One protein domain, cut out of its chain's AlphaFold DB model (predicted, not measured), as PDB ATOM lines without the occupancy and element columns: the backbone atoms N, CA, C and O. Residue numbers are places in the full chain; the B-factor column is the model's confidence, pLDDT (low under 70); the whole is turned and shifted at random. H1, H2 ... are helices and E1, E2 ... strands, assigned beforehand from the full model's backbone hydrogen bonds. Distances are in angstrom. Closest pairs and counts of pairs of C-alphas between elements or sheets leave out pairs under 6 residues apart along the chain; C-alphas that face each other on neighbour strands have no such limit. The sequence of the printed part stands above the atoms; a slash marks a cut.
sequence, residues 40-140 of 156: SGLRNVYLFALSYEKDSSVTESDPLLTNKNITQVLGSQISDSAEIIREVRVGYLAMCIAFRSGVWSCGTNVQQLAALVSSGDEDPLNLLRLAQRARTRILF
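This is residues 40 to 140 of the 156 residues of an uncharacterized protein of Xylaria grammica (UniProt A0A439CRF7). A twisted sheet of four strands is covered on one face by two helices, H2 and H3, while H1 sits off to one side, away from the sheet, at the end of a long loop whose residues 61 to 67 stick out. The 101 printed residues hold E1, H1, E2, E3, E4, H2 and H3 in that order; the sheet, E1 E2 E3 E4, is antiparallel. The class is mixed, with under half of the residues in named elements. The whole is compact, with a radius of gyration of the C-alphas of 14.2 A and spans of 38 by 29 by 21 A.

Edge strand E1, residues 48 to 51, is antiparallel to E2, residues 85 to 90, with N 88 and O 50 within hydrogen-bond range at 2.8 A. E2 forms a hairpin with E3, residues 95 to 99 (N 96 and O 89, 2.9 A), and E3 one with edge strand E4, residues 104 to 107 (N 97 and O 105, 2.8 A). E2, E3 and E4 make a meander, each strand the antiparallel neighbour of the one before. H1, residues 69 to 77, is not on the sheet. H2, residues 110 to 115, is on it, over E4; the closest C-alphas, those of Gly 107 and Leu 113, are 6.4 A apart. On the same face, in two layers, helices on one face of a sheet, H3, residues 127 to 138, runs along the strands at a height over the sheet of 8.9 A, at 16 degrees to E2 on the local plane; the closest C-alphas, Val 88 and Leu 128, are 6.5 A apart. H2 and H3 are close but not clearly touching, opposite ways at a shallow tilt of 8 degrees, with C-alphas of Ala 114 and Leu 128 7.3 A apart. In H1, H2 and H3 every O i to N i+4 pair is within hydrogen-bond range.

E1 begins at C-alpha 48, (4.833, -4.849, -13.128). H1 measures 12.9 A, E2 13.8 A and E3 13.4 A. H3 measures 15.8 A and ends at C-alpha 138, (-5.027, -7.066, -14.289).

The C-alphas of Ser 61 and Gln 112, the two farthest apart, are 39.8 A apart. The printed part has no cut; the links E1 to H1 and H2 to H3 are long. The pLDDT is under 70 at residues 40 to 42, 55 to 62, 119 and 140.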
ATOM      1  N   SER A  40      15.328 -14.437  -4.092       61.19
ATOM      2  CA  SER A  40      16.188 -13.734  -5.055       61.19
ATOM      3  C   SER A  40      15.809 -13.917  -6.535       61.19
ATOM      4  O   SER A  40      15.951 -12.972  -7.308       61.19
ATOM      5  N   GLY A  41      15.330 -15.095  -6.950       66.25
ATOM      6  CA  GLY A  41      14.881 -15.350  -8.325       66.25
ATOM      7  C   GLY A  41      13.527 -14.702  -8.620       66.25
ATOM      8  O   GLY A  41      13.354 -14.046  -9.646       66.25
ATOM      9  N   LEU A  42      12.595 -14.797  -7.666       66.88
ATOM     10  CA  LEU A  42      11.259 -14.193  -7.755       66.88
ATOM     11  C   LEU A  42      11.306 -12.659  -7.823       66.88
ATOM     12  O   LEU A  42      10.481 -12.048  -8.496       66.88
ATOM     13  N   ARG A  43      12.305 -12.027  -7.198       74.38
ATOM     14  CA  ARG A  43      12.527 -10.574  -7.280       74.38
ATOM     15  C   ARG A  43      12.748 -10.067  -8.711       74.38
ATOM     16  O   ARG A  43      12.401  -8.919  -9.006       74.38
ATOM     17  N   ASN A  44      13.383 -10.863  -9.573       77.94
ATOM     18  CA  ASN A  44      13.776 -10.425 -10.918       77.94
ATOM     19  C   ASN A  44      12.762 -10.817 -12.005       77.94
ATOM     20  O   ASN A  44      12.877 -10.362 -13.139       77.94
ATOM     21  N   VAL A  45      11.759 -11.626 -11.654       78.44
ATOM     22  CA  VAL A  45      10.680 -12.052 -12.552       78.44
ATOM     23  C   VAL A  45       9.366 -11.455 -12.056       78.44
ATOM     24  O   VAL A  45       8.661 -12.037 -11.231       78.44
ATOM     25  N   TYR A  46       9.038 -10.265 -12.555       86.06
ATOM     26  CA  TYR A  46       7.836  -9.519 -12.188       86.06
ATOM     27  C   TYR A  46       7.079  -9.063 -13.436       86.06
ATOM     28  O   TYR A  46       7.667  -8.877 -14.498       86.06
ATOM     29  N   LEU A  47       5.762  -8.908 -13.310       88.25
ATOM     30  CA  LEU A  47       4.905  -8.446 -14.402       88.25
ATOM     31  C   LEU A  47       4.851  -6.921 -14.440       88.25
ATOM     32  O   LEU A  47       4.887  -6.325 -15.509       88.25
ATOM     33  N   PHE A  48       4.762  -6.295 -13.269       90.06
ATOM     34  CA  PHE A  48       4.833  -4.849 -13.128       90.06
ATOM     35  C   PHE A  48       5.495  -4.476 -11.801       90.06
ATOM     36  O   PHE A  48       5.494  -5.254 -10.840       90.06
ATOM     37  N   ALA A  49       6.067  -3.277 -11.771       91.25
ATOM     38  CA  ALA A  49       6.661  -2.680 -10.590       91.25
ATOM     39  C   ALA A  49       6.040  -1.303 -10.363       91.25
ATOM     40  O   ALA A  49       5.779  -0.566 -11.313       91.25
ATOM     41  N   LEU A  50       5.784  -0.982  -9.102       90.12
ATOM     42  CA  LEU A  50       5.385   0.345  -8.662       90.12
ATOM     43  C   LEU A  50       6.505   0.869  -7.778       90.12
ATOM     44  O   LEU A  50       6.806   0.262  -6.755       90.12
ATOM     45  N   SER A  51       7.119   1.973  -8.169       88.38
ATOM     46  CA  SER A  51       8.161   2.630  -7.390       88.38
ATOM     47  C   SER A  51       7.852   4.102  -7.258       88.38
ATOM     48  O   SER A  51       7.259   4.702  -8.155       88.38
ATOM     49  N   TYR A  52       8.312   4.690  -6.168       84.00
ATOM     50  CA  TYR A  52       8.343   6.129  -6.016       84.00
ATOM     51  C   TYR A  52       9.706   6.536  -5.479       84.00
ATOM     52  O   TYR A  52      10.340   5.814  -4.713       84.00
ATOM     53  N   GLU A  53      10.148   7.709  -5.898       78.31
ATOM     54  CA  GLU A  53      11.373   8.322  -5.422       78.31
ATOM     55  C   GLU A  53      11.022   9.734  -4.972       78.31
ATOM     56  O   GLU A  53      10.184  10.407  -5.582       78.31
ATOM     57  N   LYS A  54      11.676  10.199  -3.908       70.44
ATOM     58  CA  LYS A  54      11.677  11.615  -3.540       70.44
ATOM     59  C   LYS A  54      12.635  12.338  -4.487       70.44
ATOM     60  O   LYS A  54      13.716  12.760  -4.092       70.44
ATOM     61  N   ASP A  55      12.272  12.393  -5.759       63.53
ATOM     62  CA  ASP A  55      13.106  13.023  -6.763       63.53
ATOM     63  C   ASP A  55      12.815  14.527  -6.764       63.53
ATOM     64  O   ASP A  55      11.748  14.987  -7.173       63.53
ATOM     65  N   SER A  56      13.753  15.307  -6.234       54.94
ATOM     66  CA  SER A  56      13.717  16.771  -6.292       54.94
ATOM     67  C   SER A  56      14.026  17.303  -7.694       54.94
ATOM     68  O   SER A  56      13.924  18.509  -7.917       54.94
ATOM     69  N   SER A  57      14.394  16.422  -8.630       53.22
ATOM     70  CA  SER A  57      14.813  16.763  -9.984       53.22
ATOM     71  C   SER A  57      13.838  16.321 -11.071       53.22
ATOM     72  O   SER A  57      14.210  16.428 -12.243       53.22
ATOM     73  N   VAL A  58      12.606  15.883 -10.723       55.59
ATOM     74  CA  VAL A  58      11.540  15.646 -11.719       55.59
ATOM     75  C   VAL A  58      11.440  16.903 -12.559       55.59
ATOM     76  O   VAL A  58      10.941  17.945 -12.134       55.59
ATOM     77  N   THR A  59      12.032  16.805 -13.737       50.66
ATOM     78  CA  THR A  59      12.212  17.930 -14.620       50.66
ATOM     79  C   THR A  59      10.805  18.292 -15.049       50.66
ATOM     80  O   THR A  59      10.053  17.427 -15.496       50.66
ATOM     81  N   GLU A  60      10.431  19.557 -14.884       54.44
ATOM     82  CA  GLU A  60       9.136  20.150 -15.256       54.44
ATOM     83  C   GLU A  60       8.686  19.885 -16.716       54.44
ATOM     84  O   GLU A  60       7.666  20.409 -17.161       54.44
ATOM     85  N   SER A  61       9.459  19.106 -17.471       56.88
ATOM     86  CA  SER A  61       9.332  18.785 -18.879       56.88
ATOM     87  C   SER A  61       8.649  17.452 -19.180       56.88
ATOM     88  O   SER A  61       8.568  17.126 -20.360       56.88
ATOM     89  N   ASP A  62       8.201  16.655 -18.200       68.56
ATOM     90  CA  ASP A  62       7.405  15.462 -18.526       68.56
ATOM     91  C   ASP A  62       6.002  15.900 -19.000       68.56
ATOM     92  O   ASP A  62       5.210  16.399 -18.191       68.56
ATOM     93  N   PRO A  63       5.664  15.752 -20.298       71.50
ATOM     94  CA  PRO A  63       4.391  16.226 -20.840       71.50
ATOM     95  C   PRO A  63       3.183  15.467 -20.270       71.50
ATOM     96  O   PRO A  63       2.050  15.920 -20.430       71.50
ATOM     97  N   LEU A  64       3.406  14.321 -19.617       76.75
ATOM     98  CA  LEU A  64       2.364  13.528 -18.964       76.75
ATOM     99  C   LEU A  64       2.098  13.971 -17.517       76.75
ATOM    100  O   LEU A  64       1.100  13.550 -16.926       76.75
ATOM    101  N   LEU A  65       2.940  14.838 -16.941       74.00
ATOM    102  CA  LEU A  65       2.761  15.361 -15.588       74.00
ATOM    103  C   LEU A  65       1.719  16.491 -15.580       74.00
ATOM    104  O   LEU A  65       2.036  17.678 -15.576       74.00
ATOM    105  N   THR A  66       0.442  16.111 -15.567       77.56
ATOM    106  CA  THR A  66      -0.686  17.058 -15.635       77.56
ATOM    107  C   THR A  66      -0.839  17.932 -14.390       77.56
ATOM    108  O   THR A  66      -1.365  19.039 -14.482       77.56
ATOM    109  N   ASN A  67      -0.387  17.458 -13.225       79.38
ATOM    110  CA  ASN A  67      -0.442  18.206 -11.975       79.38
ATOM    111  C   ASN A  67       0.947  18.291 -11.336       79.38
ATOM    112  O   ASN A  67       1.394  17.357 -10.682       79.38
ATOM    113  N   LYS A  68       1.592  19.451 -11.467       75.38
ATOM    114  CA  LYS A  68       2.919  19.732 -10.898       75.38
ATOM    115  C   LYS A  68       2.932  19.812  -9.370       75.38
ATOM    116  O   LYS A  68       3.970  19.619  -8.757       75.38
ATOM    117  N   ASN A  69       1.788  20.062  -8.730       77.31
ATOM    118  CA  ASN A  69       1.707  20.132  -7.270       77.31
ATOM    119  C   ASN A  69       1.809  18.735  -6.623       77.31
ATOM    120  O   ASN A  69       2.222  18.611  -5.472       77.31
ATOM    121  N   ILE A  70       1.490  17.668  -7.374       76.94
ATOM    122  CA  ILE A  70       1.479  16.296  -6.851       76.94
ATOM    123  C   ILE A  70       2.861  15.855  -6.363       76.94
ATOM    124  O   ILE A  70       2.942  15.175  -5.348       76.94
ATOM    125  N   THR A  71       3.939  16.270  -7.035       76.06
ATOM    126  CA  THR A  71       5.319  15.914  -6.672       76.06
ATOM    127  C   THR A  71       5.729  16.573  -5.360       76.06
ATOM    128  O   THR A  71       6.354  15.933  -4.519       76.06
ATOM    129  N   GLN A  72       5.306  17.819  -5.138       76.12
ATOM    130  CA  GLN A  72       5.563  18.551  -3.900       76.12
ATOM    131  C   GLN A  72       4.780  17.958  -2.720       76.12
ATOM    132  O   GLN A  72       5.341  17.759  -1.641       76.12
ATOM    133  N   VAL A  73       3.505  17.610  -2.934       77.44
ATOM    134  CA  VAL A  73       2.665  16.963  -1.914       77.44
ATOM    135  C   VAL A  73       3.208  15.580  -1.566       77.44
ATOM    136  O   VAL A  73       3.449  15.319  -0.390       77.44
ATOM    137  N   LEU A  74       3.487  14.720  -2.552       77.75
ATOM    138  CA  LEU A  74       4.093  13.404  -2.309       77.75
ATOM    139  C   LEU A  74       5.448  13.536  -1.617       77.75
ATOM    140  O   LEU A  74       5.696  12.861  -0.624       77.75
ATOM    141  N   GLY A  75       6.298  14.449  -2.088       74.94
ATOM    142  CA  GLY A  75       7.613  14.695  -1.507       74.94
ATOM    143  C   GLY A  75       7.560  15.073  -0.025       74.94
ATOM    144  O   GLY A  75       8.495  14.742   0.702       74.94
ATOM    145  N   SER A  76       6.481  15.716   0.436       74.56
ATOM    146  CA  SER A  76       6.273  16.053   1.854       74.56
ATOM    147  C   SER A  76       5.846  14.866   2.726       74.56
ATOM    148  O   SER A  76       6.130  14.866   3.918       74.56
ATOM    149  N   GLN A  77       5.184  13.862   2.141       75.88
ATOM    150  CA  GLN A  77       4.708  12.663   2.848       75.88
ATOM    151  C   GLN A  77       5.768  11.556   2.903       75.88
ATOM    152  O   GLN A  77       5.653  10.611   3.676       75.88
ATOM    153  N   ILE A  78       6.803  11.659   2.067       77.31
ATOM    154  CA  ILE A  78       7.897  10.694   2.007       77.31
ATOM    155  C   ILE A  78       8.990  11.123   2.988       77.31
ATOM    156  O   ILE A  78       9.766  12.052   2.724       77.31
ATOM    157  N   SER A  79       9.047  10.408   4.107       73.75
ATOM    158  CA  SER A  79      10.141  10.477   5.073       73.75
ATOM    159  C   SER A  79      11.443   9.915   4.474       73.75
ATOM    160  O   SER A  79      11.428   9.123   3.531       73.75
ATOM    161  N   ASP A  80      12.593  10.315   5.019       74.19
ATOM    162  CA  ASP A  80      13.909   9.828   4.569       74.19
ATOM    163  C   ASP A  80      14.377   8.550   5.297       74.19
ATOM    164  O   ASP A  80      15.541   8.162   5.194       74.19
ATOM    165  N   SER A  81      13.474   7.869   6.014       78.50
ATOM    166  CA  SER A  81      13.790   6.641   6.753       78.50
ATOM    167  C   SER A  81      14.182   5.483   5.825       78.50
ATOM    168  O   SER A  81      13.654   5.314   4.723       78.50
ATOM    169  N   ALA A  82      15.114   4.653   6.294       75.06
ATOM    170  CA  ALA A  82      15.615   3.486   5.572       75.06
ATOM    171  C   ALA A  82      14.593   2.332   5.501       75.06
ATOM    172  O   ALA A  82      14.688   1.493   4.603       75.06
ATOM    173  N   GLU A  83      13.622   2.308   6.419       82.25
ATOM    174  CA  GLU A  83      12.563   1.287   6.531       82.25
ATOM    175  C   GLU A  83      11.348   1.576   5.641       82.25
ATOM    176  O   GLU A  83      10.383   0.822   5.617       82.25
ATOM    177  N   ILE A  84      11.402   2.646   4.852       86.62
ATOM    178  CA  ILE A  84      10.325   2.996   3.934       86.62
ATOM    179  C   ILE A  84      10.409   2.136   2.676       86.62
ATOM    180  O   ILE A  84      11.473   1.997   2.064       86.62
ATOM    181  N   ILE A  85       9.275   1.579   2.262       87.62
ATOM    182  CA  ILE A  85       9.120   0.879   0.989       87.62
ATOM    183  C   ILE A  85       9.355   1.881  -0.132       87.62
ATOM    184  O   ILE A  85       8.644   2.865  -0.211       87.62
ATOM    185  N   ARG A  86      10.294   1.617  -1.037       88.31
ATOM    186  CA  ARG A  86      10.553   2.428  -2.238       88.31
ATOM    187  C   ARG A  86       9.905   1.834  -3.486       88.31
ATOM    188  O   ARG A  86       9.480   2.553  -4.386       88.31
ATOM    189  N   GLU A  87       9.851   0.508  -3.553       90.50
ATOM    190  CA  GLU A  87       9.392  -0.221  -4.732       90.50
ATOM    191  C   GLU A  87       8.640  -1.489  -4.329       90.50
ATOM    192  O   GLU A  87       9.038  -2.209  -3.415       90.50
ATOM    193  N   VAL A  88       7.559  -1.786  -5.044       92.31
ATOM    194  CA  VAL A  88       6.795  -3.027  -4.935       92.31
ATOM    195  C   VAL A  88       6.776  -3.699  -6.298       92.31
ATOM    196  O   VAL A  88       6.278  -3.142  -7.276       92.31
ATOM    197  N   ARG A  89       7.291  -4.925  -6.362       92.19
ATOM    198  CA  ARG A  89       7.270  -5.771  -7.558       92.19
ATOM    199  C   ARG A  89       6.213  -6.842  -7.418       92.19
ATOM    200  O   ARG A  89       6.176  -7.568  -6.424       92.19
ATOM    201  N   VAL A  90       5.382  -6.972  -8.442       90.44
ATOM    202  CA  VAL A  90       4.317  -7.968  -8.478       90.44
ATOM    203  C   VAL A  90       4.633  -9.016  -9.530       90.44
ATOM    204  O   VAL A  90       4.623  -8.741 -10.730       90.44
ATOM    205  N   GLY A  91       4.889 -10.236  -9.072       85.56
ATOM    206  CA  GLY A  91       4.967 -11.426  -9.907       85.56
ATOM    207  C   GLY A  91       3.641 -12.186  -9.955       85.56
ATOM    208  O   GLY A  91       2.671 -11.875  -9.259       85.56
ATOM    209  N   TYR A  92       3.605 -13.231 -10.781       77.25
ATOM    210  CA  TYR A  92       2.440 -14.111 -10.892       77.25
ATOM    211  C   TYR A  92       2.208 -14.902  -9.595       77.25
ATOM    212  O   TYR A  92       1.080 -14.998  -9.112       77.25
ATOM    213  N   LEU A  93       3.294 -15.408  -8.998       77.94
ATOM    214  CA  LEU A  93       3.267 -16.287  -7.824       77.94
ATOM    215  C   LEU A  93       3.502 -15.545  -6.502       77.94
ATOM    216  O   LEU A  93       2.882 -15.876  -5.494       77.94
ATOM    217  N   ALA A  94       4.348 -14.516  -6.503       84.25
ATOM    218  CA  ALA A  94       4.756 -13.796  -5.301       84.25
ATOM    219  C   ALA A  94       4.811 -12.286  -5.539       84.25
ATOM    220  O   ALA A  94       4.833 -11.813  -6.675       84.25
ATOM    221  N   MET A  95       4.850 -11.538  -4.444       88.25
ATOM    222  CA  MET A  95       5.096 -10.102  -4.437       88.25
ATOM    223  C   MET A  95       6.303  -9.791  -3.563       88.25
ATOM    224  O   MET A  95       6.544 -10.465  -2.562       88.25
ATOM    225  N   CYS A  96       7.056  -8.774  -3.959       90.75
ATOM    226  CA  CYS A  96       8.274  -8.357  -3.289       90.75
ATOM    227  C   CYS A  96       8.231  -6.862  -3.003       90.75
ATOM    228  O   CYS A  96       7.851  -6.080  -3.872       90.75
ATOM    229  N   ILE A  97       8.663  -6.476  -1.810       91.44
ATOM    230  CA  ILE A  97       8.868  -5.085  -1.409       91.44
ATOM    231  C   ILE A  97      10.362  -4.812  -1.303       91.44
ATOM    232  O   ILE A  97      11.123  -5.659  -0.828       91.44
ATOM    233  N   ALA A  98      10.769  -3.643  -1.773       90.94
ATOM    234  CA  ALA A  98      12.106  -3.109  -1.619       90.94
ATOM    235  C   ALA A  98      12.048  -1.941  -0.652       90.94
ATOM    236  O   ALA A  98      11.325  -0.970  -0.886       90.94
ATOM    237  N   PHE A  99      12.842  -2.018   0.400       90.12
ATOM    238  CA  PHE A  99      13.054  -0.903   1.302       90.12
ATOM    239  C   PHE A  99      14.093   0.054   0.724       90.12
ATOM    240  O   PHE A  99      14.950  -0.343  -0.074       90.12
ATOM    241  N   ARG A 100      14.064   1.316   1.153       86.81
ATOM    242  CA  ARG A 100      15.086   2.305   0.787       86.81
ATOM    243  C   ARG A 100      16.489   1.861   1.222       86.81
ATOM    244  O   ARG A 100      17.454   2.147   0.522       86.81
ATOM    245  N   SER A 101      16.598   1.084   2.305       85.19
ATOM    246  CA  SER A 101      17.834   0.408   2.738       85.19
ATOM    247  C   SER A 101      18.430  -0.565   1.706       85.19
ATOM    248  O   SER A 101      19.564  -1.012   1.866       85.19
ATOM    249  N   GLY A 102      17.685  -0.922   0.655       84.75
ATOM    250  CA  GLY A 102      18.075  -1.912  -0.347       84.75
ATOM    251  C   GLY A 102      17.732  -3.353   0.041       84.75
ATOM    252  O   GLY A 102      17.976  -4.266  -0.751       84.75
ATOM    253  N   VAL A 103      17.146  -3.566   1.223       87.94
ATOM    254  CA  VAL A 103      16.646  -4.872   1.673       87.94
ATOM    255  C   VAL A 103      15.372  -5.233   0.909       87.94
ATOM    256  O   VAL A 103      14.527  -4.380   0.641       87.94
ATOM    257  N   TRP A 104      15.234  -6.515   0.563       88.56
ATOM    258  CA  TRP A 104      14.061  -7.050  -0.124       88.56
ATOM    259  C   TRP A 104      13.352  -8.078   0.741       88.56
ATOM    260  O   TRP A 104      13.981  -8.991   1.277       88.56
ATOM    261  N   SER A 105      12.030  -7.978   0.797       88.81
ATOM    262  CA  SER A 105      11.176  -8.989   1.415       88.81
ATOM    263  C   SER A 105      10.159  -9.468   0.393       88.81
ATOM    264  O   SER A 105       9.421  -8.673  -0.180       88.81
ATOM    265  N   CYS A 106      10.131 -10.773   0.143       88.50
ATOM    266  CA  CYS A 106       9.222 -11.395  -0.813       88.50
ATOM    267  C   CYS A 106       8.314 -12.393  -0.103       88.50
ATOM    268  O   CYS A 106       8.762 -13.136   0.769       88.50
ATOM    269  N   GLY A 107       7.052 -12.448  -0.517       85.75
ATOM    270  CA  GLY A 107       6.084 -13.395   0.015       85.75
ATOM    271  C   GLY A 107       4.951 -13.677  -0.960       85.75
ATOM    272  O   GLY A 107       4.610 -12.869  -1.825       85.75
ATOM    273  N   THR A 108       4.356 -14.858  -0.820       83.81
ATOM    274  CA  THR A 108       3.139 -15.244  -1.548       83.81
ATOM    275  C   THR A 108       1.887 -14.698  -0.863       83.81
ATOM    276  O   THR A 108       0.914 -14.350  -1.533       83.81
ATOM    277  N   ASN A 109       1.923 -14.572   0.467       85.81
ATOM    278  CA  ASN A 109       0.844 -14.021   1.272       85.81
ATOM    279  C   ASN A 109       1.067 -12.523   1.527       85.81
ATOM    280  O   ASN A 109       2.004 -12.105   2.208       85.81
ATOM    281  N   VAL A 110       0.158 -11.715   0.984       85.12
ATOM    282  CA  VAL A 110       0.213 -10.250   1.036       85.12
ATOM    283  C   VAL A 110       0.048  -9.729   2.457       85.12
ATOM    284  O   VAL A 110       0.703  -8.764   2.828       85.12
ATOM    285  N   GLN A 111      -0.799 -10.369   3.264       87.25
ATOM    286  CA  GLN A 111      -1.061  -9.974   4.647       87.25
ATOM    287  C   GLN A 111       0.167 -10.180   5.533       87.25
ATOM    288  O   GLN A 111       0.416  -9.364   6.412       87.25
ATOM    289  N   GLN A 112       0.956 -11.226   5.276       86.69
ATOM    290  CA  GLN A 112       2.231 -11.422   5.967       86.69
ATOM    291  C   GLN A 112       3.207 -10.299   5.622       86.69
ATOM    292  O   GLN A 112       3.839  -9.758   6.515       86.69
ATOM    293  N   LEU A 113       3.271  -9.894   4.351       85.94
ATOM    294  CA  LEU A 113       4.103  -8.763   3.936       85.94
ATOM    295  C   LEU A 113       3.600  -7.424   4.491       85.94
ATOM    296  O   LEU A 113       4.407  -6.592   4.873       85.94
ATOM    297  N   ALA A 114       2.283  -7.235   4.592       87.31
ATOM    298  CA  ALA A 114       1.693  -6.051   5.211       87.31
ATOM    299  C   ALA A 114       2.007  -5.965   6.711       87.31
ATOM    300  O   ALA A 114       2.149  -4.869   7.240       87.31
ATOM    301  N   ALA A 115       2.167  -7.109   7.386       86.62
ATOM    302  CA  ALA A 115       2.566  -7.137   8.787       86.62
ATOM    303  C   ALA A 115       3.991  -6.592   9.007       86.62
ATOM    304  O   ALA A 115       4.257  -6.040  10.072       86.62
ATOM    305  N   LEU A 116       4.880  -6.691   8.005       83.31
ATOM    306  CA  LEU A 116       6.227  -6.105   8.058       83.31
ATOM    307  C   LEU A 116       6.221  -4.572   7.979       83.31
ATOM    308  O   LEU A 116       7.244  -3.977   8.275       83.31
ATOM    309  N   VAL A 117       5.106  -3.958   7.573       82.50
ATOM    310  CA  VAL A 117       4.959  -2.501   7.405       82.50
ATOM    311  C   VAL A 117       3.780  -1.940   8.212       82.50
ATOM    312  O   VAL A 117       3.063  -1.024   7.803       82.50
ATOM    313  N   SER A 118       3.522  -2.551   9.373       70.62
ATOM    314  CA  SER A 118       2.313  -2.314  10.179       70.62
ATOM    315  C   SER A 118       2.202  -0.900  10.752       70.62
ATOM    316  O   SER A 118       1.105  -0.505  11.149       70.62
ATOM    317  N   SER A 119       3.300  -0.142  10.819       66.56
ATOM    318  CA  SER A 119       3.293   1.208  11.393       66.56
ATOM    319  C   SER A 119       2.681   2.259  10.458       66.56
ATOM    320  O   SER A 119       2.341   3.351  10.903       66.56
ATOM    321  N   GLY A 120       2.487   1.937   9.172       70.44
ATOM    322  CA  GLY A 120       1.944   2.851   8.160       70.44
ATOM    323  C   GLY A 120       2.949   3.895   7.663       70.44
ATOM    324  O   GLY A 120       2.925   4.232   6.481       70.44
ATOM    325  N   ASP A 121       3.884   4.322   8.513       75.94
ATOM    326  CA  ASP A 121       4.981   5.234   8.159       75.94
ATOM    327  C   ASP A 121       5.957   4.620   7.142       75.94
ATOM    328  O   ASP A 121       6.618   5.327   6.381       75.94
ATOM    329  N   GLU A 122       6.024   3.290   7.099       84.81
ATOM    330  CA  GLU A 122       6.881   2.528   6.192       84.81
ATOM    331  C   GLU A 122       6.296   2.435   4.763       84.81
ATOM    332  O   GLU A 122       7.040   2.199   3.812       84.81
ATOM    333  N   ASP A 123       4.987   2.652   4.573       86.12
ATOM    334  CA  ASP A 123       4.315   2.689   3.257       86.12
ATOM    335  C   ASP A 123       3.368   3.906   3.141       86.12
ATOM    336  O   ASP A 123       2.142   3.747   3.080       86.12
ATOM    337  N   PRO A 124       3.908   5.141   3.081       84.69
ATOM    338  CA  PRO A 124       3.120   6.379   3.146       84.69
ATOM    339  C   PRO A 124       2.110   6.527   1.998       84.69
ATOM    340  O   PRO A 124       1.076   7.180   2.139       84.69
ATOM    341  N   LEU A 125       2.385   5.912   0.845       85.94
ATOM    342  CA  LEU A 125       1.523   5.950  -0.342       85.94
ATOM    343  C   LEU A 125       0.653   4.688  -0.482       85.94
ATOM    344  O   LEU A 125      -0.126   4.578  -1.434       85.94
ATOM    345  N   ASN A 126       0.755   3.742   0.454       88.88
ATOM    346  CA  ASN A 126       0.021   2.480   0.438       88.88
ATOM    347  C   ASN A 126       0.240   1.682  -0.869       88.88
ATOM    348  O   ASN A 126      -0.707   1.126  -1.451       88.88
ATOM    349  N   LEU A 127       1.485   1.654  -1.370       89.31
ATOM    350  CA  LEU A 127       1.843   0.967  -2.612       89.31
ATOM    351  C   LEU A 127       1.550  -0.514  -2.523       89.31
ATOM    352  O   LEU A 127       1.132  -1.099  -3.521       89.31
ATOM    353  N   LEU A 128       1.728  -1.127  -1.353       90.75
ATOM    354  CA  LEU A 128       1.484  -2.552  -1.183       90.75
ATOM    355  C   LEU A 128       0.027  -2.904  -1.508       90.75
ATOM    356  O   LEU A 128      -0.266  -3.865  -2.230       90.75
ATOM    357  N   ARG A 129      -0.910  -2.076  -1.038       90.00
ATOM    358  CA  ARG A 129      -2.339  -2.240  -1.310       90.00
ATOM    359  C   ARG A 129      -2.696  -1.886  -2.746       90.00
ATOM    360  O   ARG A 129      -3.542  -2.563  -3.338       90.00
ATOM    361  N   LEU A 130      -2.086  -0.840  -3.304       91.31
ATOM    362  CA  LEU A 130      -2.295  -0.455  -4.699       91.31
ATOM    363  C   LEU A 130      -1.830  -1.566  -5.647       91.31
ATOM    364  O   LEU A 130      -2.593  -1.989  -6.515       91.31
ATOM    365  N   ALA A 131      -0.634  -2.104  -5.412       90.94
ATOM    366  CA  ALA A 131      -0.058  -3.230  -6.131       90.94
ATOM    367  C   ALA A 131      -0.969  -4.463  -6.065       90.94
ATOM    368  O   ALA A 131      -1.270  -5.064  -7.094       90.94
ATOM    369  N   GLN A 132      -1.493  -4.802  -4.883       89.69
ATOM    370  CA  GLN A 132      -2.403  -5.939  -4.730       89.69
ATOM    371  C   GLN A 132      -3.738  -5.742  -5.470       89.69
ATOM    372  O   GLN A 132      -4.272  -6.676  -6.081       89.69
ATOM    373  N   ARG A 133      -4.294  -4.525  -5.460       89.56
ATOM    374  CA  ARG A 133      -5.500  -4.199  -6.243       89.56
ATOM    375  C   ARG A 133      -5.237  -4.245  -7.746       89.56
ATOM    376  O   ARG A 133      -6.072  -4.754  -8.488       89.56
ATOM    377  N   ALA A 134      -4.091  -3.743  -8.195       88.06
ATOM    378  CA  ALA A 134      -3.685  -3.816  -9.592       88.06
ATOM    379  C   ALA A 134      -3.503  -5.279 -10.027       88.06
ATOM    380  O   ALA A 134      -4.084  -5.694 -11.025       88.06
ATOM    381  N   ARG A 135      -2.819  -6.100  -9.220       84.81
ATOM    382  CA  ARG A 135      -2.642  -7.544  -9.451       84.81
ATOM    383  C   ARG A 135      -3.978  -8.253  -9.661       84.81
ATOM    384  O   ARG A 135      -4.155  -8.954 -10.651       84.81
ATOM    385  N   THR A 136      -4.915  -8.051  -8.736       83.31
ATOM    386  CA  THR A 136      -6.237  -8.698  -8.765       83.31
ATOM    387  C   THR A 136      -7.120  -8.215  -9.912       83.31
ATOM    388  O   THR A 136      -7.955  -8.978 -10.380       83.31
ATOM    389  N   ARG A 137      -6.938  -6.986 -10.406       81.62
ATOM    390  CA  ARG A 137      -7.687  -6.487 -11.568       81.62
ATOM    391  C   ARG A 137      -7.056  -6.836 -12.909       81.62
ATOM    392  O   ARG A 137      -7.796  -7.013 -13.858       81.62
ATOM    393  N   ILE A 138      -5.731  -6.904 -13.007       77.69
ATOM    394  CA  ILE A 138      -5.027  -7.066 -14.289       77.69
ATOM    395  C   ILE A 138      -4.787  -8.550 -14.595       77.69
ATOM    396  O   ILE A 138      -4.988  -8.986 -15.725       77.69
ATOM    397  N   LEU A 139      -4.397  -9.353 -13.598       70.44
ATOM    398  CA  LEU A 139      -4.004 -10.754 -13.820       70.44
ATOM    399  C   LEU A 139      -5.177 -11.736 -13.811       70.44
ATOM    400  O   LEU A 139      -5.023 -12.875 -14.237       70.44
ATOM    401  N   PHE A 140      -6.348 -11.306 -13.346       61.97
ATOM    402  CA  PHE A 140      -7.542 -12.151 -13.238       61.97
ATOM    403  C   PHE A 140      -8.478 -12.052 -14.454       61.97
ATOM    404  O   PHE A 140      -9.606 -12.531 -14.399       61.97
TER     405      PHE A 140